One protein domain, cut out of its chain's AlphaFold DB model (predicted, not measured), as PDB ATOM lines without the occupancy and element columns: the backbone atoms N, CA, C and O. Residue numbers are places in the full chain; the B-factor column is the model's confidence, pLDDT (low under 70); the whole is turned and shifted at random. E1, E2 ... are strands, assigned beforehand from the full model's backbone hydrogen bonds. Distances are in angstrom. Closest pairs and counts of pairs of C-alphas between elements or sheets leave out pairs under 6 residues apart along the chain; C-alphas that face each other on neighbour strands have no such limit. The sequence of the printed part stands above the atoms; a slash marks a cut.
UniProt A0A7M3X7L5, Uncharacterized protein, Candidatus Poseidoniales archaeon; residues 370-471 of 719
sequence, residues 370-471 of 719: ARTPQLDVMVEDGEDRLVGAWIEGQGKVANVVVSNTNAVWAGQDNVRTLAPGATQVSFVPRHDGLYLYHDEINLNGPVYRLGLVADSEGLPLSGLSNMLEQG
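This is residues 370 to 471 of the 719 residues of an uncharacterized protein of Candidatus Poseidoniales archaeon (UniProt A0A7M3X7L5). This is a sandwich of two strongly twisted, four-stranded sheets set face to face, with their strands running nearly in line; E1 to E4 make one sheet and E5 to E8 the other. The link from E4 to E5 crosses between the sheets and brings E5 in beside the end of the first sheet's far edge strand, E1, while the short last strand, E8, lies away from the first sheet. The printed part has 102 residues with eight named strands, E1 to E8 along the chain, and no named helix; the class is all strand. The sheet orders are E1 E2 E3 E4 and E5 E6 E7 E8, both antiparallel throughout. The whole is compact, with a radius of gyration of the C-alphas of 13.5 A, yet elongated in outline, spanning 44 by 26 by 17 A.

E1, residues 370 to 380, begins with C-alpha 370 at (173.648, 275.072, 173.932), is 28.3 A long and bends by 55 degrees at residue 373. E2 is residues 383 to 392, 28.2 A, and E3 is residues 399 to 406, 22.3 A. E4 is residues 415 to 418, 9.9 A. E5, residues 425 to 430, begins with C-alpha 425 at (167.448, 272.089, 164.245) and is 16.4 A long. E6, residues 433 to 442, is 26.8 A long and bends by 51 degrees at residue 439. E7 is residues 445 to 455, 30.0 A. E8, residues 466 to 470, is 12.3 A long and ends with C-alpha 470 at (157.914, 259.713, 163.127).

The sheet E1 E2 E3 E4 is a meander, each strand the antiparallel neighbour of the one before. In the hairpin E1 and E2, N 376 and O 387 are 2.9 A apart, within hydrogen-bond range; in E2 and E3, N 388 and O 403 at 2.8 A; in E3 and E4, N 400 and O 417 at 2.9 A. The sheet E5 E6 E7 E8 is a second meander of hairpins: N 428 and O 435 are 2.9 A apart, N 436 and O 451 2.8 A, and N 450 and O 466 2.9 A. Between the sheets, the closest C-alphas of E1 and E5 are those of Thr 372 and Val 425, 6.6 A apart. Those of E3 and E7 are Val 402 and Val 453, 7.6 A. E2 and E6 are near each other, with 5 pairs of C-alphas within 10 A. E4 and E8 are apart.

The C-alphas farthest apart, those of Gly 382 and Leu 443, are 44.6 A apart. The printed part has no cut and no long link. The mean pLDDT of the printed part is 89.0; residues 410 to 413 are under 70.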
ATOM      1  N   ALA A 370     174.230 274.825 175.242       91.88
ATOM      2  CA  ALA A 370     173.648 275.072 173.932       91.88
ATOM      3  C   ALA A 370     174.360 274.295 172.815       91.88
ATOM      4  O   ALA A 370     175.592 274.273 172.734       91.88
ATOM      5  N   ARG A 371     173.571 273.692 171.921       92.25
ATOM      6  CA  ARG A 371     174.036 272.878 170.790       92.25
ATOM      7  C   ARG A 371     173.276 273.170 169.495       92.25
ATOM      8  O   ARG A 371     172.170 273.702 169.522       92.25
ATOM      9  N   THR A 372     173.875 272.763 168.385       93.12
ATOM     10  CA  THR A 372     173.361 272.828 167.015       93.12
ATOM     11  C   THR A 372     172.966 274.257 166.632       93.12
ATOM     12  O   THR A 372     171.794 274.511 166.361       93.12
ATOM     13  N   PRO A 373     173.905 275.222 166.674       95.25
ATOM     14  CA  PRO A 373     173.587 276.591 166.307       95.25
ATOM     15  C   PRO A 373     173.233 276.679 164.821       95.25
ATOM     16  O   PRO A 373     173.904 276.106 163.962       95.25
ATOM     17  N   GLN A 374     172.171 277.415 164.531       95.44
ATOM     18  CA  GLN A 374     171.731 277.800 163.196       95.44
ATOM     19  C   GLN A 374     171.493 279.305 163.200       95.44
ATOM     20  O   GLN A 374     171.003 279.856 164.192       95.44
ATOM     21  N   LEU A 375     171.853 279.966 162.108       95.19
ATOM     22  CA  LEU A 375     171.682 281.399 161.938       95.19
ATOM     23  C   LEU A 375     171.234 281.662 160.506       95.19
ATOM     24  O   LEU A 375     171.839 281.135 159.584       95.19
ATOM     25  N   ASP A 376     170.191 282.464 160.363       94.12
ATOM     26  CA  ASP A 376     169.702 282.981 159.090       94.12
ATOM     27  C   ASP A 376     169.674 284.514 159.177       94.12
ATOM     28  O   ASP A 376     169.396 285.073 160.249       94.12
ATOM     29  N   VAL A 377     170.024 285.187 158.081       93.31
ATOM     30  CA  VAL A 377     170.106 286.651 158.014       93.31
ATOM     31  C   VAL A 377     169.183 287.151 156.922       93.31
ATOM     32  O   VAL A 377     169.350 286.833 155.748       93.31
ATOM     33  N   MET A 378     168.222 287.970 157.325       89.38
ATOM     34  CA  MET A 378     167.307 288.656 156.430       89.38
ATOM     35  C   MET A 378     167.720 290.116 156.343       89.38
ATOM     36  O   MET A 378     167.890 290.771 157.369       89.38
ATOM     37  N   VAL A 379     167.871 290.626 155.126       85.25
ATOM     38  CA  VAL A 379     168.212 292.032 154.904       85.25
ATOM     39  C   VAL A 379     166.943 292.799 154.559       85.25
ATOM     40  O   VAL A 379     166.321 292.543 153.527       85.25
ATOM     41  N   GLU A 380     166.571 293.744 155.418       78.56
ATOM     42  CA  GLU A 380     165.400 294.606 155.248       78.56
ATOM     43  C   GLU A 380     165.847 296.071 155.307       78.56
ATOM     44  O   GLU A 380     166.499 296.490 156.258       78.56
ATOM     45  N   ASP A 381     165.551 296.853 154.262       79.44
ATOM     46  CA  ASP A 381     165.959 298.266 154.141       79.44
ATOM     47  C   ASP A 381     167.468 298.544 154.366       79.44
ATOM     48  O   ASP A 381     167.871 299.666 154.684       79.44
ATOM     49  N   GLY A 382     168.318 297.536 154.141       77.94
ATOM     50  CA  GLY A 382     169.770 297.602 154.337       77.94
ATOM     51  C   GLY A 382     170.236 297.377 155.781       77.94
ATOM     52  O   GLY A 382     171.402 297.627 156.084       77.94
ATOM     53  N   GLU A 383     169.345 296.935 156.673       84.62
ATOM     54  CA  GLU A 383     169.687 296.474 158.020       84.62
ATOM     55  C   GLU A 383     169.615 294.942 158.112       84.62
ATOM     56  O   GLU A 383     168.701 294.303 157.582       84.62
ATOM     57  N   ASP A 384     170.577 294.356 158.831       90.12
ATOM     58  CA  ASP A 384     170.656 292.911 159.043       90.12
ATOM     59  C   ASP A 384     169.754 292.485 160.209       90.12
ATOM     60  O   ASP A 384     169.992 292.801 161.387       90.12
ATOM     61  N   ARG A 385     168.728 291.701 159.882       90.19
ATOM     62  CA  ARG A 385     167.853 291.036 160.840       90.19
ATOM     63  C   ARG A 385     168.260 289.581 161.003       90.19
ATOM     64  O   ARG A 385     168.396 288.839 160.039       90.19
ATOM     65  N   LEU A 386     168.443 289.164 162.248       92.38
ATOM     66  CA  LEU A 386     169.016 287.870 162.593       92.38
ATOM     67  C   LEU A 386     167.947 286.953 163.170       92.38
ATOM     68  O   LEU A 386     167.296 287.303 164.160       92.38
ATOM     69  N   VAL A 387     167.834 285.747 162.617       93.44
ATOM     70  CA  VAL A 387     167.053 284.666 163.219       93.44
ATOM     71  C   VAL A 387     167.993 283.527 163.594       93.44
ATOM     72  O   VAL A 387     168.555 282.842 162.747       93.44
ATOM     73  N   GLY A 388     168.193 283.335 164.896       94.19
ATOM     74  CA  GLY A 388     169.026 282.271 165.449       94.19
ATOM     75  C   GLY A 388     168.184 281.150 166.047       94.19
ATOM     76  O   GLY A 388     167.183 281.416 166.715       94.19
ATOM     77  N   ALA A 389     168.610 279.900 165.867       95.44
ATOM     78  CA  ALA A 389     168.038 278.749 166.560       95.44
ATOM     79  C   ALA A 389     169.121 277.828 167.125       95.44
ATOM     80  O   ALA A 389     170.182 277.653 166.532       95.44
ATOM     81  N   TRP A 390     168.855 277.250 168.293       96.12
ATOM     82  CA  TRP A 390     169.726 276.272 168.946       96.12
ATOM     83  C   TRP A 390     168.921 275.407 169.917       96.12
ATOM     84  O   TRP A 390     167.746 275.660 170.185       96.12
ATOM     85  N   ILE A 391     169.554 274.372 170.460       95.81
ATOM     86  CA  ILE A 391     168.972 273.508 171.488       95.81
ATOM     87  C   ILE A 391     169.678 273.777 172.814       95.81
ATOM     88  O   ILE A 391     170.897 273.667 172.878       95.81
ATOM     89  N   GLU A 392     168.924 274.088 173.868       94.00
ATOM     90  CA  GLU A 392     169.416 274.212 175.247       94.00
ATOM     91  C   GLU A 392     169.069 272.954 176.053       94.00
ATOM     92  O   GLU A 392     167.922 272.497 176.058       94.00
ATOM     93  N   GLY A 393     170.038 272.402 176.783       90.31
ATOM     94  CA  GLY A 393     169.838 271.244 177.651       90.31
ATOM     95  C   GLY A 393     169.836 269.891 176.930       90.31
ATOM     96  O   GLY A 393     170.126 269.747 175.739       90.31
ATOM     97  N   GLN A 394     169.503 268.829 177.665       87.44
ATOM     98  CA  GLN A 394     169.515 267.461 177.141       87.44
ATOM     99  C   GLN A 394     168.420 266.567 177.727       87.44
ATOM    100  O   GLN A 394     167.858 266.824 178.795       87.44
ATOM    101  N   GLY A 395     168.115 265.480 177.012       87.56
ATOM    102  CA  GLY A 395     167.130 264.489 177.437       87.56
ATOM    103  C   GLY A 395     165.752 265.113 177.660       87.56
ATOM    104  O   GLY A 395     165.235 265.825 176.808       87.56
ATOM    105  N   LYS A 396     165.148 264.860 178.826       87.00
ATOM    106  CA  LYS A 396     163.767 265.282 179.125       87.00
ATOM    107  C   LYS A 396     163.565 266.797 179.223       87.00
ATOM    108  O   LYS A 396     162.424 267.240 179.150       87.00
ATOM    109  N   VAL A 397     164.638 267.556 179.437       89.94
ATOM    110  CA  VAL A 397     164.595 269.009 179.666       89.94
ATOM    111  C   VAL A 397     165.168 269.807 178.496       89.94
ATOM    112  O   VAL A 397     165.405 271.000 178.645       89.94
ATOM    113  N   ALA A 398     165.411 269.158 177.353       93.38
ATOM    114  CA  ALA A 398     165.872 269.842 176.153       93.38
ATOM    115  C   ALA A 398     164.811 270.838 175.653       93.38
ATOM    116  O   ALA A 398     163.617 270.530 175.621       93.38
ATOM    117  N   ASN A 399     165.258 272.033 175.273       94.38
ATOM    118  CA  ASN A 399     164.428 273.085 174.701       94.38
ATOM    119  C   ASN A 399     164.995 273.502 173.351       94.38
ATOM    120  O   ASN A 399     166.192 273.745 173.240       94.38
ATOM    121  N   VAL A 400     164.130 273.650 172.356       95.12
ATOM    122  CA  VAL A 400     164.470 274.369 171.127       95.12
ATOM    123  C   VAL A 400     164.244 275.852 171.385       95.12
ATOM    124  O   VAL A 400     163.161 276.258 171.821       95.12
ATOM    125  N   VAL A 401     165.280 276.648 171.150       94.69
ATOM    126  CA  VAL A 401     165.283 278.090 171.366       94.69
ATOM    127  C   VAL A 401     165.363 278.788 170.027       94.69
ATOM    128  O   VAL A 401     166.208 278.448 169.204       94.69
ATOM    129  N   VAL A 402     164.485 279.766 169.831       93.81
ATOM    130  CA  VAL A 402     164.486 280.647 168.664       93.81
ATOM    131  C   VAL A 402     164.608 282.082 169.144       93.81
ATOM    132  O   VAL A 402     163.909 282.496 170.073       93.81
ATOM    133  N   SER A 403     165.503 282.834 168.517       92.31
ATOM    134  CA  SER A 403     165.749 284.242 168.800       92.31
ATOM    135  C   SER A 403     165.656 285.039 167.508       92.31
ATOM    136  O   SER A 403     166.272 284.670 166.515       92.31
ATOM    137  N   ASN A 404     164.884 286.120 167.531       90.50
ATOM    138  CA  ASN A 404     164.765 287.076 166.437       90.50
ATOM    139  C   ASN A 404     165.292 288.419 166.945       90.50
ATOM    140  O   ASN A 404     164.807 288.934 167.955       90.50
ATOM    141  N   THR A 405     166.350 288.929 166.322       90.19
ATOM    142  CA  THR A 405     167.099 290.086 166.821       90.19
ATOM    143  C   THR A 405     167.811 290.820 165.681       90.19
ATOM    144  O   THR A 405     167.545 290.580 164.509       90.19
ATOM    145  N   ASN A 406     168.689 291.755 166.024       87.88
ATOM    146  CA  ASN A 406     169.511 292.540 165.109       87.88
ATOM    147  C   ASN A 406     171.005 292.353 165.425       87.88
ATOM    148  O   ASN A 406     171.366 291.636 166.361       87.88
ATOM    149  N   ALA A 407     171.882 293.046 164.694       87.88
ATOM    150  CA  ALA A 407     173.337 292.949 164.850       87.88
ATOM    151  C   ALA A 407     173.869 293.218 166.275       87.88
ATOM    152  O   ALA A 407     174.902 292.684 166.663       87.88
ATOM    153  N   VAL A 408     173.171 294.010 167.096       88.12
ATOM    154  CA  VAL A 408     173.584 294.267 168.492       88.12
ATOM    155  C   VAL A 408     173.072 293.217 169.480       88.12
ATOM    156  O   VAL A 408     173.340 293.321 170.679       88.12
ATOM    157  N   TRP A 409     172.330 292.221 168.993       87.62
ATOM    158  CA  TRP A 409     171.724 291.149 169.778       87.62
ATOM    159  C   TRP A 409     170.888 291.676 170.968       87.62
ATOM    160  O   TRP A 409     170.868 291.099 172.062       87.62
ATOM    161  N   ALA A 410     170.218 292.822 170.777       69.69
ATOM    162  CA  ALA A 410     169.448 293.531 171.804       69.69
ATOM    163  C   ALA A 410     167.929 293.378 171.590       69.69
ATOM    164  O   ALA A 410     167.465 293.219 170.466       69.69
ATOM    165  N   GLY A 411     167.139 293.465 172.671       60.09
ATOM    166  CA  GLY A 411     165.663 293.443 172.594       60.09
ATOM    167  C   GLY A 411     165.023 292.052 172.474       60.09
ATOM    168  O   GLY A 411     163.940 291.936 171.920       60.09
ATOM    169  N   GLN A 412     165.693 291.012 172.980       64.44
ATOM    170  CA  GLN A 412     165.303 289.603 172.846       64.44
ATOM    171  C   GLN A 412     163.912 289.261 173.404       64.44
ATOM    172  O   GLN A 412     163.678 289.430 174.601       64.44
ATOM    173  N   ASP A 413     163.101 288.584 172.592       69.38
ATOM    174  CA  ASP A 413     162.046 287.676 173.052       69.38
ATOM    175  C   ASP A 413     162.398 286.249 172.603       69.38
ATOM    176  O   ASP A 413     161.879 285.728 171.616       69.38
ATOM    177  N   ASN A 414     163.338 285.607 173.308       85.62
ATOM    178  CA  ASN A 414     163.703 284.220 173.008       85.62
ATOM    179  C   ASN A 414     162.513 283.300 173.294       85.62
ATOM    180  O   ASN A 414     162.111 283.121 174.451       85.62
ATOM    181  N   VAL A 415     162.002 282.651 172.252       88.69
ATOM    182  CA  VAL A 415     160.964 281.631 172.376       88.69
ATOM    183  C   VAL A 415     161.641 280.317 172.737       88.69
ATOM    184  O   VAL A 415     162.419 279.778 171.955       88.69
ATOM    185  N   ARG A 416     161.347 279.796 173.932       91.12
ATOM    186  CA  ARG A 416     161.818 278.481 174.386       91.12
ATOM    187  C   ARG A 416     160.675 277.484 174.334       91.12
ATOM    188  O   ARG A 416     159.702 277.622 175.077       91.12
ATOM    189  N   THR A 417     160.817 276.477 173.487       91.12
ATOM    190  CA  THR A 417     159.840 275.399 173.333       91.12
ATOM    191  C   THR A 417     160.421 274.118 173.908       91.12
ATOM    192  O   THR A 417     161.484 273.673 173.480       91.12
ATOM    193  N   LEU A 418     159.721 273.513 174.872       92.00
ATOM    194  CA  LEU A 418     160.105 272.215 175.424       92.00
ATOM    195  C   LEU A 418     160.042 271.152 174.320       92.00
ATOM    196  O   LEU A 418     158.958 270.860 173.820       92.00
ATOM    197  N   ALA A 419     161.190 270.561 173.996       93.56
ATOM    198  CA  ALA A 419     161.357 269.563 172.944       93.56
ATOM    199  C   ALA A 419     162.239 268.421 173.486       93.56
ATOM    200  O   ALA A 419     163.455 268.392 173.266       93.56
ATOM    201  N   PRO A 420     161.664 267.498 174.280       93.44
ATOM    202  CA  PRO A 420     162.433 266.460 174.956       93.44
ATOM    203  C   PRO A 420     163.199 265.602 173.949       93.44
ATOM    204  O   PRO A 420     162.622 265.114 172.991       93.44
ATOM    205  N   GLY A 421     164.492 265.380 174.165       90.75
ATOM    206  CA  GLY A 421     165.316 264.559 173.277       90.75
ATOM    207  C   GLY A 421     165.609 265.175 171.907       90.75
ATOM    208  O   GLY A 421     166.071 264.440 171.044       90.75
ATOM    209  N   ALA A 422     165.365 266.475 171.705       93.81
ATOM    210  CA  ALA A 422     165.769 267.179 170.489       93.81
ATOM    211  C   ALA A 422     167.284 267.078 170.267       93.81
ATOM    212  O   ALA A 422     168.070 267.289 171.196       93.81
ATOM    213  N   THR A 423     167.705 266.787 169.044       91.56
ATOM    214  CA  THR A 423     169.110 266.659 168.644       91.56
ATOM    215  C   THR A 423     169.488 267.580 167.488       91.56
ATOM    216  O   THR A 423     170.633 268.034 167.451       91.56
ATOM    217  N   GLN A 424     168.537 267.922 166.615       92.38
ATOM    218  CA  GLN A 424     168.782 268.686 165.399       92.38
ATOM    219  C   GLN A 424     167.765 269.818 165.219       92.38
ATOM    220  O   GLN A 424     166.573 269.654 165.472       92.38
ATOM    221  N   VAL A 425     168.249 270.956 164.724       94.81
ATOM    222  CA  VAL A 425     167.448 272.089 164.245       94.81
ATOM    223  C   VAL A 425     167.930 272.479 162.848       94.81
ATOM    224  O   VAL A 425     169.119 272.369 162.562       94.81
ATOM    225  N   SER A 426     167.020 272.897 161.968       93.69
ATOM    226  CA  SER A 426     167.348 273.332 160.604       93.69
ATOM    227  C   SER A 426     166.378 274.409 160.145       93.69
ATOM    228  O   SER A 426     165.162 274.247 160.292       93.69
ATOM    229  N   PHE A 427     166.911 275.471 159.551       93.38
ATOM    230  CA  PHE A 427     166.108 276.491 158.891       93.38
ATOM    231  C   PHE A 427     165.805 276.125 157.441       93.38
ATOM    232  O   PHE A 427     166.560 275.397 156.796       93.38
ATOM    233  N   VAL A 428     164.667 276.616 156.956       90.88
ATOM    234  CA  VAL A 428     164.248 276.535 155.557       90.88
ATOM    235  C   VAL A 428     163.610 277.874 155.180       90.88
ATOM    236  O   VAL A 428     162.449 278.103 155.542       90.88
ATOM    237  N   PRO A 429     164.346 278.769 154.501       87.88
ATOM    238  CA  PRO A 429     163.781 280.015 154.004       87.88
ATOM    239  C   PRO A 429     162.826 279.731 152.841       87.88
ATOM    240  O   PRO A 429     163.094 278.892 151.976       87.88
ATOM    241  N   ARG A 430     161.687 280.422 152.829       84.88
ATOM    242  CA  ARG A 430     160.676 280.381 151.770       84.88
ATOM    243  C   ARG A 430     160.121 281.779 151.512       84.88
ATOM    244  O   ARG A 430     160.365 282.711 152.270       84.88
ATOM    245  N   HIS A 431     159.358 281.917 150.432       81.31
ATOM    246  CA  HIS A 431     158.765 283.193 150.027       81.31
ATOM    247  C   HIS A 431     157.812 283.793 151.079       81.31
ATOM    248  O   HIS A 431     157.652 285.007 151.140       81.31
ATOM    249  N   ASP A 432     157.170 282.947 151.882       81.44
ATOM    250  CA  ASP A 432     156.207 283.298 152.925       81.44
ATOM    251  C   ASP A 432     156.845 283.479 154.314       81.44
ATOM    252  O   ASP A 432     156.171 283.915 155.247       81.44
ATOM    253  N   GLY A 433     158.141 283.181 154.456       88.31
ATOM    254  CA  GLY A 433     158.905 283.387 155.684       88.31
ATOM    255  C   GLY A 433     159.905 282.271 155.980       88.31
ATOM    256  O   GLY A 433     160.259 281.462 155.120       88.31
ATOM    257  N   LEU A 434     160.367 282.218 157.228       92.00
ATOM    258  CA  LEU A 434     161.359 281.250 157.691       92.00
ATOM    259  C   LEU A 434     160.708 280.124 158.483       92.00
ATOM    260  O   LEU A 434     160.119 280.336 159.550       92.00
ATOM    261  N   TYR A 435     160.879 278.904 157.989       93.25
ATOM    262  CA  TYR A 435     160.438 277.699 158.673       93.25
ATOM    263  C   TYR A 435     161.576 277.087 159.487       93.25
ATOM    264  O   TYR A 435     162.710 276.988 159.024       93.25
ATOM    265  N   LEU A 436     161.251 276.612 160.689       94.94
ATOM    266  CA  LEU A 436     162.144 275.827 161.531       94.94
ATOM    267  C   LEU A 436     161.669 274.376 161.594       94.94
ATOM    268  O   LEU A 436     160.524 274.091 161.961       94.94
ATOM    269  N   TYR A 437     162.596 273.465 161.318       94.94
ATOM    270  CA  TYR A 437     162.446 272.038 161.557       94.94
ATOM    271  C   TYR A 437     163.269 271.631 162.770       94.94
ATOM    272  O   TYR A 437     164.416 272.047 162.916       94.94
ATOM    273  N   HIS A 438     162.693 270.797 163.631       95.00
ATOM    274  CA  HIS A 438     163.412 270.192 164.750       95.00
ATOM    275  C   HIS A 438     162.850 268.814 165.075       95.00
ATOM    276  O   HIS A 438     161.698 268.521 164.752       95.00
ATOM    277  N   ASP A 439     163.643 267.966 165.715       94.50
ATOM    278  CA  ASP A 439     163.185 266.684 166.241       94.50
ATOM    279  C   ASP A 439     162.833 266.752 167.732       94.50
ATOM    280  O   ASP A 439     163.280 267.621 168.476       94.50
ATOM    281  N   GLU A 440     161.994 265.822 168.176       93.44
ATOM    282  CA  GLU A 440     161.722 265.574 169.587       93.44
ATOM    283  C   GLU A 440     161.295 264.117 169.808       93.44
ATOM    284  O   GLU A 440     160.829 263.422 168.906       93.44
ATOM    285  N   ILE A 441     161.394 263.655 171.048       93.19
ATOM    286  CA  ILE A 441     160.849 262.392 171.530       93.19
ATOM    287  C   ILE A 441     159.651 262.710 172.418       93.19
ATOM    288  O   ILE A 441     159.787 263.231 173.527       93.19
ATOM    289  N   ASN A 442     158.465 262.345 171.947       90.69
ATOM    290  CA  ASN A 442     157.210 262.628 172.628       90.69
ATOM    291  C   ASN A 442     156.370 261.349 172.829       90.69
ATOM    292  O   ASN A 442     156.856 260.226 172.674       90.69
ATOM    293  N   LEU A 443     155.094 261.499 173.200       89.06
ATOM    294  CA  LEU A 443     154.161 260.377 173.397       89.06
ATOM    295  C   LEU A 443     153.990 259.458 172.178       89.06
ATOM    296  O   LEU A 443     153.563 258.311 172.326       89.06
ATOM    297  N   ASN A 444     154.267 259.968 170.983       86.31
ATOM    298  CA  ASN A 444     154.156 259.274 169.709       86.31
ATOM    299  C   ASN A 444     155.482 258.626 169.276       86.31
ATOM    300  O   ASN A 444     155.527 258.029 168.197       86.31
ATOM    301  N   GLY A 445     156.524 258.693 170.111       89.88
ATOM    302  CA  GLY A 445     157.884 258.267 169.788       89.88
ATOM    303  C   GLY A 445     158.747 259.437 169.303       89.88
ATOM    304  O   GLY A 445     158.409 260.590 169.571       89.88
ATOM    305  N   PRO A 446     159.873 259.168 168.620       91.75
ATOM    306  CA  PRO A 446     160.629 260.221 167.959       91.75
ATOM    307  C   PRO A 446     159.817 260.752 166.779       91.75
ATOM    308  O   PRO A 446     159.294 259.971 165.979       91.75
ATOM    309  N   VAL A 447     159.704 262.065 166.682       93.12
ATOM    310  CA  VAL A 447     159.016 262.783 165.613       93.12
ATOM    311  C   VAL A 447     159.831 264.010 165.241       93.12
ATOM    312  O   VAL A 447     160.623 264.500 166.042       93.12
ATOM    313  N   TYR A 448     159.591 264.543 164.052       92.75
ATOM    314  CA  TYR A 448     160.069 265.870 163.692       92.75
ATOM    315  C   TYR A 448     158.893 266.813 163.460       92.75
ATOM    316  O   TYR A 448     157.795 266.418 163.046       92.75
ATOM    317  N   ARG A 449     159.131 268.074 163.798       92.44
ATOM    318  CA  ARG A 449     158.166 269.160 163.775       92.44
ATOM    319  C   ARG A 449     158.547 270.200 162.744       92.44
ATOM    320  O   ARG A 449     159.710 270.328 162.371       92.44
ATOM    321  N   LEU A 450     157.533 270.950 162.347       92.62
ATOM    322  CA  LEU A 450     157.620 272.122 161.499       92.62
ATOM    323  C   LEU A 450     156.947 273.294 162.209       92.62
ATOM    324  O   LEU A 450     155.893 273.128 162.827       92.62
ATOM    325  N   GLY A 451     157.522 274.484 162.086       92.56
ATOM    326  CA  GLY A 451     156.821 275.710 162.433       92.56
ATOM    327  C   GLY A 451     157.363 276.932 161.715       92.56
ATOM    328  O   GLY A 451     158.549 276.992 161.410       92.56
ATOM    329  N   LEU A 452     156.488 277.904 161.476       92.88
ATOM    330  CA  LEU A 452     156.855 279.220 160.961       92.88
ATOM    331  C   LEU A 452     157.359 280.096 162.120       92.88
ATOM    332  O   LEU A 452     156.649 280.281 163.115       92.88
ATOM    333  N   VAL A 453     158.600 280.578 162.026       92.81
ATOM    334  CA  VAL A 453     159.282 281.324 163.106       92.81
ATOM    335  C   VAL A 453     159.554 282.785 162.774       92.81
ATOM    336  O   VAL A 453     159.729 283.595 163.684       92.81
ATOM    337  N   ALA A 454     159.559 283.128 161.493       90.50
ATOM    338  CA  ALA A 454     159.553 284.503 161.031       90.50
ATOM    339  C   ALA A 454     158.691 284.604 159.770       90.50
ATOM    340  O   ALA A 454     158.635 283.636 159.009       90.50
ATOM    341  N   ASP A 455     158.004 285.723 159.570       88.56
ATOM    342  CA  ASP A 455     157.309 285.990 158.306       88.56
ATOM    343  C   ASP A 455     158.276 286.469 157.207       88.56
ATOM    344  O   ASP A 455     159.496 286.460 157.380       88.56
ATOM    345  N   SER A 456     157.733 286.861 156.051       85.31
ATOM    346  CA  SER A 456     158.502 287.379 154.912       85.31
ATOM    347  C   SER A 456     159.221 288.707 155.185       85.31
ATOM    348  O   SER A 456     160.171 289.028 154.481       85.31
ATOM    349  N   GLU A 457     158.770 289.477 156.179       81.31
ATOM    350  CA  GLU A 457     159.415 290.714 156.663       81.31
ATOM    351  C   GLU A 457     160.361 290.412 157.848       81.31
ATOM    352  O   GLU A 457     160.870 291.291 158.543       81.31
ATOM    353  N   GLY A 458     160.577 289.128 158.142       79.50
ATOM    354  CA  GLY A 458     161.390 288.675 159.253       79.50
ATOM    355  C   GLY A 458     160.790 288.952 160.629       79.50
ATOM    356  O   GLY A 458     161.486 288.762 161.625       79.50
ATOM    357  N   LEU A 459     159.529 289.379 160.756       85.94
ATOM    358  CA  LEU A 459     158.887 289.597 162.054       85.94
ATOM    359  C   LEU A 459     158.716 288.273 162.810       85.94
ATOM    360  O   LEU A 459     158.417 287.245 162.204       85.94
ATOM    361  N   PRO A 460     158.908 288.263 164.144       86.75
ATOM    362  CA  PRO A 460     158.897 287.034 164.920       86.75
ATOM    363  C   PRO A 460     157.511 286.391 164.945       86.75
ATOM    364  O   PRO A 460     156.523 287.003 165.350       86.75
ATOM    365  N   LEU A 461     157.478 285.104 164.616       87.06
ATOM    366  CA  LEU A 461     156.324 284.225 164.748       87.06
ATOM    367  C   LEU A 461     156.660 283.049 165.673       87.06
ATOM    368  O   LEU A 461     157.816 282.735 165.947       87.06
ATOM    369  N   SER A 462     155.633 282.384 166.201       82.25
ATOM    370  CA  SER A 462     155.804 281.292 167.167       82.25
ATOM    371  C   SER A 462     155.034 280.044 166.740       82.25
ATOM    372  O   SER A 462     154.141 279.596 167.444       82.25
ATOM    373  N   GLY A 463     155.336 279.479 165.569       79.56
ATOM    374  CA  GLY A 463     154.557 278.400 164.946       79.56
ATOM    375  C   GLY A 463     154.958 276.951 165.270       79.56
ATOM    376  O   GLY A 463     154.525 276.035 164.577       79.56
ATOM    377  N   LEU A 464     155.796 276.697 166.278       79.50
ATOM    378  CA  LEU A 464     156.558 275.440 166.453       79.50
ATOM    379  C   LEU A 464     155.770 274.160 166.837       79.50
ATOM    380  O   LEU A 464     156.348 273.254 167.443       79.50
ATOM    381  N   SER A 465     154.473 274.030 166.527       79.44
ATOM    382  CA  SER A 465     153.670 272.891 167.012       79.44
ATOM    383  C   SER A 465     153.315 271.793 166.006       79.44
ATOM    384  O   SER A 465     152.898 270.719 166.452       79.44
ATOM    385  N   ASN A 466     153.472 271.989 164.696       91.94
ATOM    386  CA  ASN A 466     153.009 270.997 163.724       91.94
ATOM    387  C   ASN A 466     153.911 269.764 163.747       91.94
ATOM    388  O   ASN A 466     155.118 269.855 163.542       91.94
ATOM    389  N   MET A 467     153.316 268.600 163.997       91.81
ATOM    390  CA  MET A 467     154.013 267.317 164.021       91.81
ATOM    391  C   MET A 467     153.798 266.615 162.686       91.81
ATOM    392  O   MET A 467     152.655 266.323 162.345       91.81
ATOM    393  N   LEU A 468     154.880 266.337 161.962       90.06
ATOM    394  CA  LEU A 468     154.815 265.767 160.616       90.06
ATOM    395  C   LEU A 468     154.794 264.235 160.666       90.06
ATOM    396  O   LEU A 468     153.734 263.614 160.708       90.06
ATOM    397  N   GLU A 469     155.964 263.599 160.732       83.94
ATOM    398  CA  GLU A 469     156.079 262.141 160.797       83.94
ATOM    399  C   GLU A 469     157.014 261.673 161.922       83.94
ATOM    400  O   GLU A 469     157.720 262.451 162.564       83.94
ATOM    401  N   GLN A 470     157.029 260.357 162.155       86.44
ATOM    402  CA  GLN A 470     157.914 259.713 163.127       86.44
ATOM    403  C   GLN A 470     159.345 259.577 162.609       86.44
ATOM    404  O   GLN A 470     159.563 259.038 161.530       86.44
ATOM    405  N   GLY A 471     160.339 259.940 163.403       89.56
ATOM    406  CA  GLY A 471     161.757 259.782 163.096       89.56
ATOM    407  C   GLY A 471     162.583 260.920 163.673       89.56
ATOM    408  O   GLY A 471     162.034 261.898 164.169       89.56
TER     409      GLY A 471